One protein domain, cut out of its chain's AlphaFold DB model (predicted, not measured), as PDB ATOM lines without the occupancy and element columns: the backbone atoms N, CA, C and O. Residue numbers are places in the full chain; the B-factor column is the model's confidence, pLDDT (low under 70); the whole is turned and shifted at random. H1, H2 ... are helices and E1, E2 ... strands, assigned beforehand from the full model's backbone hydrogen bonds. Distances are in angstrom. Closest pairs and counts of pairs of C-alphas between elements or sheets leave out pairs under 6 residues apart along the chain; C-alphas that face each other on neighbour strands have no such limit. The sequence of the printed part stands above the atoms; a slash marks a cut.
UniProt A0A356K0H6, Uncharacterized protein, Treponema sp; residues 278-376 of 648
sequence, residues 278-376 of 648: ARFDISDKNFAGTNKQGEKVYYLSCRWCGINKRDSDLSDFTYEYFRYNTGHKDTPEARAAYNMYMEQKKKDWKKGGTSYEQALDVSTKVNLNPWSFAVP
ATOM      1  N   ALA A 278      27.485  17.078  19.608       76.00
ATOM      2  CA  ALA A 278      26.361  17.616  20.375       76.00
ATOM      3  C   ALA A 278      26.791  18.468  21.579       76.00
ATOM      4  O   ALA A 278      25.966  18.777  22.439       76.00
ATOM      5  N   ARG A 279      28.077  18.826  21.678       81.12
ATOM      6  CA  ARG A 279      28.579  19.726  22.720       81.12
ATOM      7  C   ARG A 279      28.659  21.163  22.198       81.12
ATOM      8  O   ARG A 279      29.377  21.431  21.233       81.12
ATOM      9  N   PHE A 280      27.968  22.074  22.886       85.94
ATOM     10  CA  PHE A 280      27.953  23.524  22.635       85.94
ATOM     11  C   PHE A 280      29.116  24.228  23.323       85.94
ATOM     12  O   PHE A 280      28.921  25.130  24.134       85.94
ATOM     13  N   ASP A 281      30.322  23.773  23.014       89.25
ATOM     14  CA  ASP A 281      31.533  24.295  23.628       89.25
ATOM     15  C   ASP A 281      31.905  25.644  22.999       89.25
ATOM     16  O   ASP A 281      32.270  25.705  21.821       89.25
ATOM     17  N   ILE A 282      31.799  26.721  23.782       92.19
ATOM     18  CA  ILE A 282      32.082  28.089  23.320       92.19
ATOM     19  C   ILE A 282      33.496  28.580  23.660       92.19
ATOM     20  O   ILE A 282      33.736  29.787  23.661       92.19
ATOM     21  N   SER A 283      34.436  27.670  23.933       93.88
ATOM     22  CA  SER A 283      35.862  27.986  24.099       93.88
ATOM     23  C   SER A 283      36.489  28.596  22.842       93.88
ATOM     24  O   SER A 283      35.996  28.450  21.715       93.88
ATOM     25  N   ASP A 284      37.634  29.251  23.025       94.00
ATOM     26  CA  ASP A 284      38.361  29.915  21.943       94.00
ATOM     27  C   ASP A 284      38.811  28.916  20.867       94.00
ATOM     28  O   ASP A 284      38.789  29.227  19.675       94.00
ATOM     29  N   LYS A 285      39.141  27.681  21.270       93.75
ATOM     30  CA  LYS A 285      39.504  26.576  20.368       93.75
ATOM     31  C   LYS A 285      38.424  26.295  19.320       93.75
ATOM     32  O   LYS A 285      38.745  25.948  18.178       93.75
ATOM     33  N   ASN A 286      37.157  26.445  19.698       94.69
ATOM     34  CA  ASN A 286      36.017  26.127  18.843       94.69
ATOM     35  C   ASN A 286      35.453  27.355  18.126       94.69
ATOM     36  O   ASN A 286      34.531  27.215  17.325       94.69
ATOM     37  N   PHE A 287      36.003  28.548  18.362       94.44
ATOM     38  CA  PHE A 287      35.550  29.768  17.709       94.44
ATOM     39  C   PHE A 287      35.775  29.710  16.189       94.44
ATOM     40  O   PHE A 287      36.895  29.559  15.695       94.44
ATOM     41  N   ALA A 288      34.689  29.850  15.427       93.44
ATOM     42  CA  ALA A 288      34.703  29.845  13.967       93.44
ATOM     43  C   ALA A 288      34.807  31.268  13.389       93.44
ATOM     44  O   ALA A 288      35.469  31.497  12.372       93.44
ATOM     45  N   GLY A 289      34.156  32.239  14.031       93.38
ATOM     46  CA  GLY A 289      34.127  33.627  13.582       93.38
ATOM     47  C   GLY A 289      32.835  34.341  13.961       93.38
ATOM     48  O   GLY A 289      32.112  33.924  14.863       93.38
ATOM     49  N   THR A 290      32.538  35.422  13.247       93.00
ATOM     50  CA  THR A 290      31.325  36.221  13.446       93.00
ATOM     51  C   THR A 290      30.442  36.119  12.207       93.00
ATOM     52  O   THR A 290      30.927  36.324  11.091       93.00
ATOM     53  N   ASN A 291      29.158  35.807  12.386       91.31
ATOM     54  CA  ASN A 291      28.208  35.757  11.273       91.31
ATOM     55  C   ASN A 291      27.806  37.168  10.797       91.31
ATOM     56  O   ASN A 291      28.218  38.194  11.344       91.31
ATOM     57  N   LYS A 292      26.951  37.236   9.769       88.81
ATOM     58  CA  LYS A 292      26.473  38.508   9.188       88.81
ATOM     59  C   LYS A 292      25.648  39.355  10.163       88.81
ATOM     60  O   LYS A 292      25.485  40.549   9.932       88.81
ATOM     61  N   GLN A 293      25.119  38.749  11.221       87.94
ATOM     62  CA  GLN A 293      24.319  39.390  12.263       87.94
ATOM     63  C   GLN A 293      25.176  39.914  13.428       87.94
ATOM     64  O   GLN A 293      24.639  40.536  14.341       87.94
ATOM     65  N   GLY A 294      26.498  39.702  13.404       89.62
ATOM     66  CA  GLY A 294      27.392  40.110  14.490       89.62
ATOM     67  C   GLY A 294      27.433  39.127  15.666       89.62
ATOM     68  O   GLY A 294      27.957  39.468  16.726       89.62
ATOM     69  N   GLU A 295      26.882  37.925  15.501       90.94
ATOM     70  CA  GLU A 295      26.858  36.872  16.517       90.94
ATOM     71  C   GLU A 295      28.140  36.038  16.441       90.94
ATOM     72  O   GLU A 295      28.665  35.785  15.350       90.94
ATOM     73  N   LYS A 296      28.645  35.602  17.601       92.75
ATOM     74  CA  LYS A 296      29.803  34.701  17.664       92.75
ATOM     75  C   LYS A 296      29.351  33.297  17.252       92.75
ATOM     76  O   LYS A 296      28.311  32.828  17.713       92.75
ATOM     77  N   VAL A 297      30.123  32.647  16.389       93.12
ATOM     78  CA  VAL A 297      29.857  31.302  15.866       93.12
ATOM     79  C   VAL A 297      30.954  30.356  16.321       93.12
ATOM     80  O   VAL A 297      32.136  30.697  16.254       93.12
ATOM     81  N   TYR A 298      30.551  29.161  16.736       93.62
ATOM     82  CA  TYR A 298      31.429  28.108  17.228       93.62
ATOM     83  C   TYR A 298      31.157  26.801  16.483       93.62
ATOM     84  O   TYR A 298      30.028  26.534  16.065       93.62
ATOM     85  N   TYR A 299      32.194  25.991  16.293       93.19
ATOM     86  CA  TYR A 299      32.054  24.627  15.795       93.19
ATOM     87  C   TYR A 299      31.485  23.723  16.887       93.19
ATOM     88  O   TYR A 299      31.844  23.851  18.055       93.19
ATOM     89  N   LEU A 300      30.626  22.781  16.502       88.62
ATOM     90  CA  LEU A 300      30.171  21.737  17.413       88.62
ATOM     91  C   LEU A 300      31.320  20.792  17.753       88.62
ATOM     92  O   LEU A 300      32.113  20.425  16.880       88.62
ATOM     93  N   SER A 301      31.355  20.366  19.012       87.94
ATOM     94  CA  SER A 301      32.371  19.459  19.534       87.94
ATOM     95  C   SER A 301      31.799  18.085  19.842       87.94
ATOM     96  O   SER A 301      30.651  17.944  20.271       87.94
ATOM     97  N   CYS A 302      32.616  17.060  19.603       85.31
ATOM     98  CA  CYS A 302      32.348  15.704  20.031       85.31
ATOM     99  C   CYS A 302      32.252  15.692  21.553       85.31
ATOM    100  O   CYS A 302      33.156  16.165  22.246       85.31
ATOM    101  N   ARG A 303      31.158  15.154  22.087       79.94
ATOM    102  CA  ARG A 303      30.897  15.208  23.529       79.94
ATOM    103  C   ARG A 303      31.883  14.407  24.387       79.94
ATOM    104  O   ARG A 303      32.024  14.744  25.556       79.94
ATOM    105  N   TRP A 304      32.562  13.391  23.838       80.94
ATOM    106  CA  TRP A 304      33.500  12.555  24.609       80.94
ATOM    107  C   TRP A 304      34.954  12.995  24.476       80.94
ATOM    108  O   TRP A 304      35.627  13.173  25.484       80.94
ATOM    109  N   CYS A 305      35.454  13.200  23.253       86.56
ATOM    110  CA  CYS A 305      36.860  13.579  23.058       86.56
ATOM    111  C   CYS A 305      37.088  15.088  22.911       86.56
ATOM    112  O   CYS A 305      38.234  15.527  22.889       86.56
ATOM    113  N   GLY A 306      36.029  15.893  22.761       88.12
ATOM    114  CA  GLY A 306      36.149  17.342  22.593       88.12
ATOM    115  C   GLY A 306      36.775  17.784  21.265       88.12
ATOM    116  O   GLY A 306      37.136  18.955  21.130       88.12
ATOM    117  N   ILE A 307      36.938  16.889  20.280       91.19
ATOM    118  CA  ILE A 307      37.319  17.306  18.927       91.19
ATOM    119  C   ILE A 307      36.156  18.068  18.298       91.19
ATOM    120  O   ILE A 307      35.015  17.614  18.356       91.19
ATOM    121  N   ASN A 308      36.422  19.220  17.694       93.00
ATOM    122  CA  ASN A 308      35.386  19.940  16.964       93.00
ATOM    123  C   ASN A 308      35.232  19.419  15.536       93.00
ATOM    124  O   ASN A 308      36.101  18.725  15.003       93.00
ATOM    125  N   LYS A 309      34.115  19.773  14.901       89.25
ATOM    126  CA  LYS A 309      33.773  19.286  13.563       89.25
ATOM    127  C   LYS A 309      34.814  19.632  12.494       89.25
ATOM    128  O   LYS A 309      35.068  18.807  11.619       89.25
ATOM    129  N   ARG A 310      35.429  20.818  12.565       92.38
ATOM    130  CA  ARG A 310      36.505  21.224  11.644       92.38
ATOM    131  C   ARG A 310      37.709  20.300  11.794       92.38
ATOM    132  O   ARG A 310      38.230  19.798  10.804       92.38
ATOM    133  N   ASP A 311      38.151  20.092  13.029       92.69
ATOM    134  CA  ASP A 311      39.349  19.311  13.322       92.69
ATOM    135  C   ASP A 311      39.119  17.820  13.034       92.69
ATOM    136  O   ASP A 311      39.996  17.164  12.476       92.69
ATOM    137  N   SER A 312      37.919  17.299  13.308       89.06
ATOM    138  CA  SER A 312      37.488  15.953  12.905       89.06
ATOM    139  C   SER A 312      37.516  15.773  11.386       89.06
ATOM    140  O   SER A 312      38.145  14.836  10.896       89.06
ATOM    141  N   ASP A 313      36.969  16.724  10.619       86.38
ATOM    142  CA  ASP A 313      36.989  16.667   9.148       86.38
ATOM    143  C   ASP A 313      38.399  16.626   8.548       86.38
ATOM    144  O   ASP A 313      38.573  16.184   7.409       86.38
ATOM    145  N   LEU A 314      39.399  17.108   9.287       89.12
ATOM    146  CA  LEU A 314      40.796  17.123   8.867       89.12
ATOM    147  C   LEU A 314      41.606  15.936   9.400       89.12
ATOM    148  O   LEU A 314      42.587  15.556   8.764       89.12
ATOM    149  N   SER A 315      41.246  15.379  10.556       86.75
ATOM    150  CA  SER A 315      42.045  14.356  11.247       86.75
ATOM    151  C   SER A 315      41.497  12.939  11.093       86.75
ATOM    152  O   SER A 315      42.285  12.004  10.954       86.75
ATOM    153  N   ASP A 316      40.175  12.764  11.043       83.62
ATOM    154  CA  ASP A 316      39.551  11.441  10.940       83.62
ATOM    155  C   ASP A 316      39.637  10.864   9.522       83.62
ATOM    156  O   ASP A 316      39.621   9.645   9.327       83.62
ATOM    157  N   PHE A 317      39.776  11.729   8.511       83.50
ATOM    158  CA  PHE A 317      39.969  11.313   7.127       83.50
ATOM    159  C   PHE A 317      41.416  10.863   6.896       83.50
ATOM    160  O   PHE A 317      42.197  11.533   6.232       83.50
ATOM    161  N   THR A 318      41.788   9.727   7.484       87.38
ATOM    162  CA  THR A 318      43.116   9.119   7.334       87.38
ATOM    163  C   THR A 318      43.272   8.422   5.980       87.38
ATOM    164  O   THR A 318      42.289   8.080   5.322       87.38
ATOM    165  N   TYR A 319      44.511   8.126   5.574       89.31
ATOM    166  CA  TYR A 319      44.760   7.353   4.351       89.31
ATOM    167  C   TYR A 319      44.110   5.956   4.391       89.31
ATOM    168  O   TYR A 319      43.537   5.507   3.400       89.31
ATOM    169  N   GLU A 320      44.150   5.281   5.545       85.50
ATOM    170  CA  GLU A 320      43.459   4.001   5.763       85.50
ATOM    171  C   GLU A 320      41.948   4.134   5.520       85.50
ATOM    172  O   GLU A 320      41.365   3.325   4.797       85.50
ATOM    173  N   TYR A 321      41.331   5.179   6.078       80.81
ATOM    174  CA  TYR A 321      39.903   5.452   5.922       80.81
ATOM    175  C   TYR A 321      39.534   5.812   4.475       80.81
ATOM    176  O   TYR A 321      38.539   5.322   3.941       80.81
ATOM    177  N   PHE A 322      40.367   6.608   3.799       84.06
ATOM    178  CA  PHE A 322      40.218   6.918   2.378       84.06
ATOM    179  C   PHE A 322      40.216   5.648   1.518       84.06
ATOM    180  O   PHE A 322      39.312   5.468   0.699       84.06
ATOM    181  N   ARG A 323      41.179   4.741   1.728       86.38
ATOM    182  CA  ARG A 323      41.240   3.463   0.999       86.38
ATOM    183  C   ARG A 323      40.024   2.586   1.270       86.38
ATOM    184  O   ARG A 323      39.479   2.013   0.332       86.38
ATOM    185  N   TYR A 324      39.590   2.506   2.527       77.31
ATOM    186  CA  TYR A 324      38.414   1.730   2.916       77.31
ATOM    187  C   TYR A 324      37.150   2.200   2.180       77.31
ATOM    188  O   TYR A 324      36.480   1.390   1.549       77.31
ATOM    189  N   ASN A 325      36.870   3.507   2.177       72.00
ATOM    190  CA  ASN A 325      35.661   4.053   1.547       72.00
ATOM    191  C   ASN A 325      35.665   3.992   0.017       72.00
ATOM    192  O   ASN A 325      34.608   3.999  -0.605       72.00
ATOM    193  N   THR A 326      36.846   3.987  -0.595       76.81
ATOM    194  CA  THR A 326      36.992   4.004  -2.057       76.81
ATOM    195  C   THR A 326      37.245   2.620  -2.652       76.81
ATOM    196  O   THR A 326      37.243   2.467  -3.871       76.81
ATOM    197  N   GLY A 327      37.492   1.606  -1.814       79.75
ATOM    198  CA  GLY A 327      37.902   0.273  -2.256       79.75
ATOM    199  C   GLY A 327      39.276   0.246  -2.939       79.75
ATOM    200  O   GLY A 327      39.617  -0.736  -3.602       79.75
ATOM    201  N   HIS A 328      40.073   1.312  -2.817       81.69
ATOM    202  CA  HIS A 328      41.382   1.397  -3.455       81.69
ATOM    203  C   HIS A 328      42.423   0.519  -2.744       81.69
ATOM    204  O   HIS A 328      42.563   0.520  -1.516       81.69
ATOM    205  N   LYS A 329      43.220  -0.199  -3.542       89.19
ATOM    206  CA  LYS A 329      44.446  -0.854  -3.065       89.19
ATOM    207  C   LYS A 329      45.476   0.203  -2.655       89.19
ATOM    208  O   LYS A 329      45.399   1.354  -3.075       89.19
ATOM    209  N   ASP A 330      46.438  -0.189  -1.824       93.06
ATOM    210  CA  ASP A 330      47.539   0.704  -1.461       93.06
ATOM    211  C   ASP A 330      48.498   0.880  -2.649       93.06
ATOM    212  O   ASP A 330      49.320   0.005  -2.919       93.06
ATOM    213  N   THR A 331      48.357   1.991  -3.378       94.44
ATOM    214  CA  THR A 331      49.208   2.349  -4.524       94.44
ATOM    215  C   THR A 331      49.707   3.797  -4.419       94.44
ATOM    216  O   THR A 331      49.094   4.614  -3.719       94.44
ATOM    217  N   PRO A 332      50.804   4.162  -5.111       95.25
ATOM    218  CA  PRO A 332      51.273   5.547  -5.175       95.25
ATOM    219  C   PRO A 332      50.201   6.536  -5.662       95.25
ATOM    220  O   PRO A 332      50.091   7.637  -5.123       95.25
ATOM    221  N   GLU A 333      49.365   6.136  -6.621       92.69
ATOM    222  CA  GLU A 333      48.276   6.955  -7.167       92.69
ATOM    223  C   GLU A 333      47.188   7.200  -6.121       92.69
ATOM    224  O   GLU A 333      46.718   8.328  -5.972       92.69
ATOM    225  N   ALA A 334      46.827   6.175  -5.338       90.81
ATOM    226  CA  ALA A 334      45.879   6.317  -4.237       90.81
ATOM    227  C   ALA A 334      46.411   7.276  -3.155       90.81
ATOM    228  O   ALA A 334      45.662   8.111  -2.645       90.81
ATOM    229  N   ARG A 335      47.714   7.218  -2.839       94.69
ATOM    230  CA  ARG A 335      48.367   8.164  -1.910       94.69
ATOM    231  C   ARG A 335      48.366   9.589  -2.456       94.69
ATOM    232  O   ARG A 335      48.096  10.525  -1.707       94.69
ATOM    233  N   ALA A 336      48.633   9.760  -3.749       94.75
ATOM    234  CA  ALA A 336      48.585  11.065  -4.402       94.75
ATOM    235  C   ALA A 336      47.165  11.656  -4.379       94.75
ATOM    236  O   ALA A 336      46.993  12.808  -3.981       94.75
ATOM    237  N   ALA A 337      46.148  10.855  -4.716       92.06
ATOM    238  CA  ALA A 337      44.745  11.262  -4.666       92.06
ATOM    239  C   ALA A 337      44.312  11.668  -3.249       92.06
ATOM    240  O   ALA A 337      43.694  12.718  -3.068       92.06
ATOM    241  N   TYR A 338      44.697  10.886  -2.235       93.38
ATOM    242  CA  TYR A 338      44.476  11.225  -0.830       93.38
ATOM    243  C   TYR A 338      45.114  12.570  -0.455       93.38
ATOM    244  O   TYR A 338      44.440  13.444   0.089       93.38
ATOM    245  N   ASN A 339      46.390  12.777  -0.788       94.94
ATOM    246  CA  ASN A 339      47.085  14.028  -0.477       94.94
ATOM    247  C   ASN A 339      46.428  15.231  -1.171       94.94
ATOM    248  O   ASN A 339      46.236  16.270  -0.542       94.94
ATOM    249  N   MET A 340      46.025  15.089  -2.439       93.94
ATOM    250  CA  MET A 340      45.281  16.125  -3.164       93.94
ATOM    251  C   MET A 340      43.942  16.447  -2.489       93.94
ATOM    252  O   MET A 340      43.615  17.621  -2.311       93.94
ATOM    253  N   TYR A 341      43.189  15.421  -2.079       91.00
ATOM    254  CA  TYR A 341      41.933  15.587  -1.347       91.00
ATOM    255  C   TYR A 341      42.146  16.334  -0.024       91.00
ATOM    256  O   TYR A 341      41.434  17.297   0.263       91.00
ATOM    257  N   MET A 342      43.160  15.945   0.755       93.00
ATOM    258  CA  MET A 342      43.469  16.583   2.035       93.00
ATOM    259  C   MET A 342      43.907  18.038   1.872       93.00
ATOM    260  O   MET A 342      43.487  18.894   2.650       93.00
ATOM    261  N   GLU A 343      44.701  18.358   0.851       94.38
ATOM    262  CA  GLU A 343      45.074  19.745   0.562       94.38
ATOM    263  C   GLU A 343      43.869  20.596   0.147       94.38
ATOM    264  O   GLU A 343      43.750  21.745   0.583       94.38
ATOM    265  N   GLN A 344      42.935  20.045  -0.635       91.56
ATOM    266  CA  GLN A 344      41.688  20.738  -0.958       91.56
ATOM    267  C   GLN A 344      40.829  20.962   0.294       91.56
ATOM    268  O   GLN A 344      40.389  22.083   0.541       91.56
ATOM    269  N   LYS A 345      40.661  19.941   1.143       89.81
ATOM    270  CA  LYS A 345      39.909  20.049   2.402       89.81
ATOM    271  C   LYS A 345      40.483  21.101   3.347       89.81
ATOM    272  O   LYS A 345      39.735  21.911   3.892       89.81
ATOM    273  N   LYS A 346      41.810  21.149   3.502       93.50
ATOM    274  CA  LYS A 346      42.481  22.199   4.287       93.50
ATOM    275  C   LYS A 346      42.208  23.593   3.722       93.50
ATOM    276  O   LYS A 346      42.055  24.532   4.497       93.50
ATOM    277  N   LYS A 347      42.151  23.754   2.393       93.44
ATOM    278  CA  LYS A 347      41.802  25.034   1.752       93.44
ATOM    279  C   LYS A 347      40.340  25.416   1.994       93.44
ATOM    280  O   LYS A 347      40.092  26.573   2.312       93.44
ATOM    281  N   ASP A 348      39.407  24.470   1.917       91.44
ATOM    282  CA  ASP A 348      37.975  24.719   2.148       91.44
ATOM    283  C   ASP A 348      37.667  25.210   3.575       91.44
ATOM    284  O   ASP A 348      36.676  25.913   3.785       91.44
ATOM    285  N   TRP A 349      38.515  24.852   4.544       91.81
ATOM    286  CA  TRP A 349      38.433  25.301   5.937       91.81
ATOM    287  C   TRP A 349      39.183  26.611   6.233       91.81
ATOM    288  O   TRP A 349      39.095  27.126   7.349       91.81
ATOM    289  N   LYS A 350      39.899  27.193   5.259       91.38
ATOM    290  CA  LYS A 350      40.471  28.543   5.399       91.38
ATOM    291  C   LYS A 350      39.376  29.601   5.288       91.38
ATOM    292  O   LYS A 350      38.335  29.384   4.674       91.38
ATOM    293  N   LYS A 351      39.633  30.787   5.847       89.12
ATOM    294  CA  LYS A 351      38.726  31.938   5.752       89.12
ATOM    295  C   LYS A 351      38.384  32.238   4.283       89.12
ATOM    296  O   LYS A 351      39.288  32.479   3.488       89.12
ATOM    297  N   GLY A 352      37.089  32.235   3.961       86.69
ATOM    298  CA  GLY A 352      36.571  32.383   2.590       86.69
ATOM    299  C   GLY A 352      36.485  31.079   1.781       86.69
ATOM    300  O   GLY A 352      36.179  31.119   0.595       86.69
ATOM    301  N   GLY A 353      36.784  29.925   2.384       89.88
ATOM    302  CA  GLY A 353      36.536  28.606   1.803       89.88
ATOM    303  C   GLY A 353      35.102  28.126   2.051       89.88
ATOM    304  O   GLY A 353      34.457  28.540   3.012       89.88
ATOM    305  N   THR A 354      34.599  27.227   1.200       90.12
ATOM    306  CA  THR A 354      33.188  26.798   1.210       90.12
ATOM    307  C   THR A 354      32.732  26.237   2.560       90.12
ATOM    308  O   THR A 354      31.662  26.610   3.037       90.12
ATOM    309  N   SER A 355      33.526  25.362   3.194       89.94
ATOM    310  CA  SER A 355      33.149  24.741   4.478       89.94
ATOM    311  C   SER A 355      33.148  25.771   5.611       89.94
ATOM    312  O   SER A 355      32.225  25.808   6.423       89.94
ATOM    313  N   TYR A 356      34.138  26.670   5.615       91.75
ATOM    314  CA  TYR A 356      34.195  27.799   6.544       91.75
ATOM    315  C   TYR A 356      32.990  28.742   6.385       91.75
ATOM    316  O   TYR A 356      32.339  29.098   7.365       91.75
ATOM    317  N   GLU A 357      32.662  29.133   5.152       91.25
ATOM    318  CA  GLU A 357      31.530  30.022   4.867       91.25
ATOM    319  C   GLU A 357      30.187  29.393   5.253       91.25
ATOM    320  O   GLU A 357      29.335  30.077   5.819       91.25
ATOM    321  N   GLN A 358      30.009  28.092   5.005       87.94
ATOM    322  CA  GLN A 358      28.826  27.345   5.438       87.94
ATOM    323  C   GLN A 358      28.711  27.279   6.962       87.94
ATOM    324  O   GLN A 358      27.612  27.423   7.495       87.94
ATOM    325  N   ALA A 359      29.828  27.106   7.675       88.94
ATOM    326  CA  ALA A 359      29.825  27.119   9.133       88.94
ATOM    327  C   ALA A 359      29.383  28.474   9.711       88.94
ATOM    328  O   ALA A 359      28.778  28.499  10.779       88.94
ATOM    329  N   LEU A 360      29.631  29.585   9.008       91.75
ATOM    330  CA  LEU A 360      29.168  30.921   9.404       91.75
ATOM    331  C   LEU A 360      27.734  31.256   8.947       91.75
ATOM    332  O   LEU A 360      27.197  32.280   9.371       91.75
ATOM    333  N   ASP A 361      27.098  30.428   8.109       88.25
ATOM    334  CA  ASP A 361      25.713  30.608   7.631       88.25
ATOM    335  C   ASP A 361      24.683  30.060   8.641       88.25
ATOM    336  O   ASP A 361      23.793  29.280   8.308       88.25
ATOM    337  N   VAL A 362      24.832  30.458   9.907       84.94
ATOM    338  CA  VAL A 362      23.972  30.083  11.043       84.94
ATOM    339  C   VAL A 362      23.613  31.321  11.857       84.94
ATOM    340  O   VAL A 362      24.340  32.313  11.826       84.94
ATOM    341  N   SER A 363      22.508  31.283  12.603       85.75
ATOM    342  CA  SER A 363      22.122  32.365  13.518       85.75
ATOM    343  C   SER A 363      21.415  31.830  14.756       85.75
ATOM    344  O   SER A 363      20.917  30.707  14.745       85.75
ATOM    345  N   THR A 364      21.291  32.658  15.793       81.94
ATOM    346  CA  THR A 364      20.540  32.302  17.015       81.94
ATOM    347  C   THR A 364      19.033  32.147  16.801       81.94
ATOM    348  O   THR A 364      18.335  31.717  17.713       81.94
ATOM    349  N   LYS A 365      18.513  32.521  15.620       76.06
ATOM    350  CA  LYS A 365      17.085  32.441  15.260       76.06
ATOM    351  C   LYS A 365      16.755  31.306  14.298       76.06
ATOM    352  O   LYS A 365      15.624  30.836  14.285       76.06
ATOM    353  N   VAL A 366      17.716  30.904  13.472       70.06
ATOM    354  CA  VAL A 366      17.585  29.800  12.517       70.06
ATOM    355  C   VAL A 366      18.932  29.096  12.434       70.06
ATOM    356  O   VAL A 366      19.900  29.691  11.945       70.06
ATOM    357  N   ASN A 367      18.976  27.838  12.868       70.88
ATOM    358  CA  ASN A 367      20.133  26.973  12.719       70.88
ATOM    359  C   ASN A 367      19.719  25.566  12.249       70.88
ATOM    360  O   ASN A 367      19.156  24.770  12.994       70.88
ATOM    361  N   LEU A 368      20.021  25.261  10.985       64.56
ATOM    362  CA  LEU A 368      19.858  23.925  10.395       64.56
ATOM    363  C   LEU A 368      21.214  23.236  10.160       64.56
ATOM    364  O   LEU A 368      21.272  22.210   9.487       64.56
ATOM    365  N   ASN A 369      22.311  23.826  10.645       69.19
ATOM    366  CA  ASN A 369      23.659  23.337  10.401       69.19
ATOM    367  C   ASN A 369      24.061  22.322  11.489       69.19
ATOM    368  O   ASN A 369      24.082  22.674  12.667       69.19
ATOM    369  N   PRO A 370      24.426  21.081  11.123       70.81
ATOM    370  CA  PRO A 370      24.852  20.072  12.089       70.81
ATOM    371  C   PRO A 370      26.333  20.192  12.501       70.81
ATOM    372  O   PRO A 370      26.863  19.283  13.132       70.81
ATOM    373  N   TRP A 371      27.038  21.264  12.119       80.38
ATOM    374  CA  TRP A 371      28.487  21.426  12.319       80.38
ATOM    375  C   TRP A 371      28.875  22.639  13.170       80.38
ATOM    376  O   TRP A 371      29.998  22.692  13.675       80.38
ATOM    377  N   SER A 372      27.992  23.628  13.302       88.50
ATOM    378  CA  SER A 372      28.262  24.885  14.004       88.50
ATOM    379  C   SER A 372      26.995  25.495  14.594       88.50
ATOM    380  O   SER A 372      25.870  25.144  14.234       88.50
ATOM    381  N   PHE A 373      27.179  26.431  15.518       89.12
ATOM    382  CA  PHE A 373      26.089  27.155  16.157       89.12
ATOM    383  C   PHE A 373      26.485  28.600  16.458       89.12
ATOM    384  O   PHE A 373      27.649  28.906  16.720       89.12
ATOM    385  N   ALA A 374      25.501  29.495  16.398       89.75
ATOM    386  CA  ALA A 374      25.657  30.888  16.789       89.75
ATOM    387  C   ALA A 374      25.139  31.098  18.207       89.75
ATOM    388  O   ALA A 374      24.195  30.442  18.648       89.75
ATOM    389  N   VAL A 375      25.719  32.070  18.897       87.56
ATOM    390  CA  VAL A 375      25.282  32.476  20.229       87.56
ATOM    391  C   VAL A 375      25.099  33.992  20.311       87.56
ATOM    392  O   VAL A 375      25.831  34.733  19.642       87.56
ATOM    393  N   PRO A 376      24.147  34.488  21.129       80.75
ATOM    394  CA  PRO A 376      23.897  35.923  21.248       80.75
ATOM    395  C   PRO A 376      25.138  36.679  21.720       80.75
ATOM    396  O   PRO A 376      25.976  36.135  22.434       80.75
TER     397      PRO A 376
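This is residues 278 to 376 of the 648 residues of an uncharacterized protein of Treponema sp (UniProt A0A356K0H6). A small three-stranded sheet, E1, E2 and E3, sits at one end with the short helix H4 over it, and a long helical arm leads away from this end. H1 leads outward along the arm, H2 lies across the arm near its far end, about perpendicular to H3, and the long helix H3 runs back toward H4. The 99 printed residues hold three named strands and four named helices in the order E1, E2, H1, H2, H3, H4, E3, and the class is mixed, helices and strands. The sheet has the order E1, E2, E3 and is antiparallel throughout. The whole is elongated, with spans of 49 by 30 by 22 A, and only just loose, close to compact, with a radius of gyration of the C-alphas of 15.6 A.

E1 is residues 287 to 290, with C-alpha 287 at (35.550, 29.768, 17.709). E2 is residues 296 to 299, and E3, residues 372 to 375, ends with C-alpha 375 at (25.282, 32.476, 20.229). The strands measure 8.8, 10.5 and 10.3 A from first to last C-alpha. H4 is residues 354 to 360, 10.0 A long. H1 is residues 309 to 315, 9.9 A, and H2 is residues 319 to 326, 10.6 A. H3, residues 332 to 348, is 24.5 A long and begins with C-alpha 332 at (51.273, 5.547, -5.175).

E1 and E2 form a hairpin, antiparallel at 145 degrees, with N 288 and O 297 within hydrogen-bond range at 2.8 A. E2 and E3 are antiparallel at 152 degrees, with N 298 and O 373 at 2.9 A. H4 is on the sheet at a height of 8.8 A, only just over E2, where 3 of its C-alphas fall. On the local plane it stands at 45 degrees to E2, slantwise to the strands. H1 only grazes the sheet, with residues 309 to 311. H3 touches H4 only at the corner, and only just, with 3 pairs of C-alphas within 8 A; the closest are Asp 348 and Thr 354, 5.3 A. H1 and H3 only just touch, with 3 such pairs, at a shallow tilt of 26 degrees, opposite ways; the closest C-alphas are those of Leu 314 and Lys 346, 7.0 A. H2 touches H3 about perpendicular, at 83 degrees, with the C-alphas of Tyr 319 and Tyr 338 closest at 6.5 A. H2 and H3 are not on the sheet. In H1, H2, H3 and H4 every O i to N i+4 pair is within hydrogen-bond range.

The two C-alphas farthest apart are those of Thr 331 and Pro 376, 49.3 A. The printed part has no cut. The link from H4 to E3, 11 residues, is long. Mean pLDDT of the printed part is 87.8, and residues 368 to 369 are under 70.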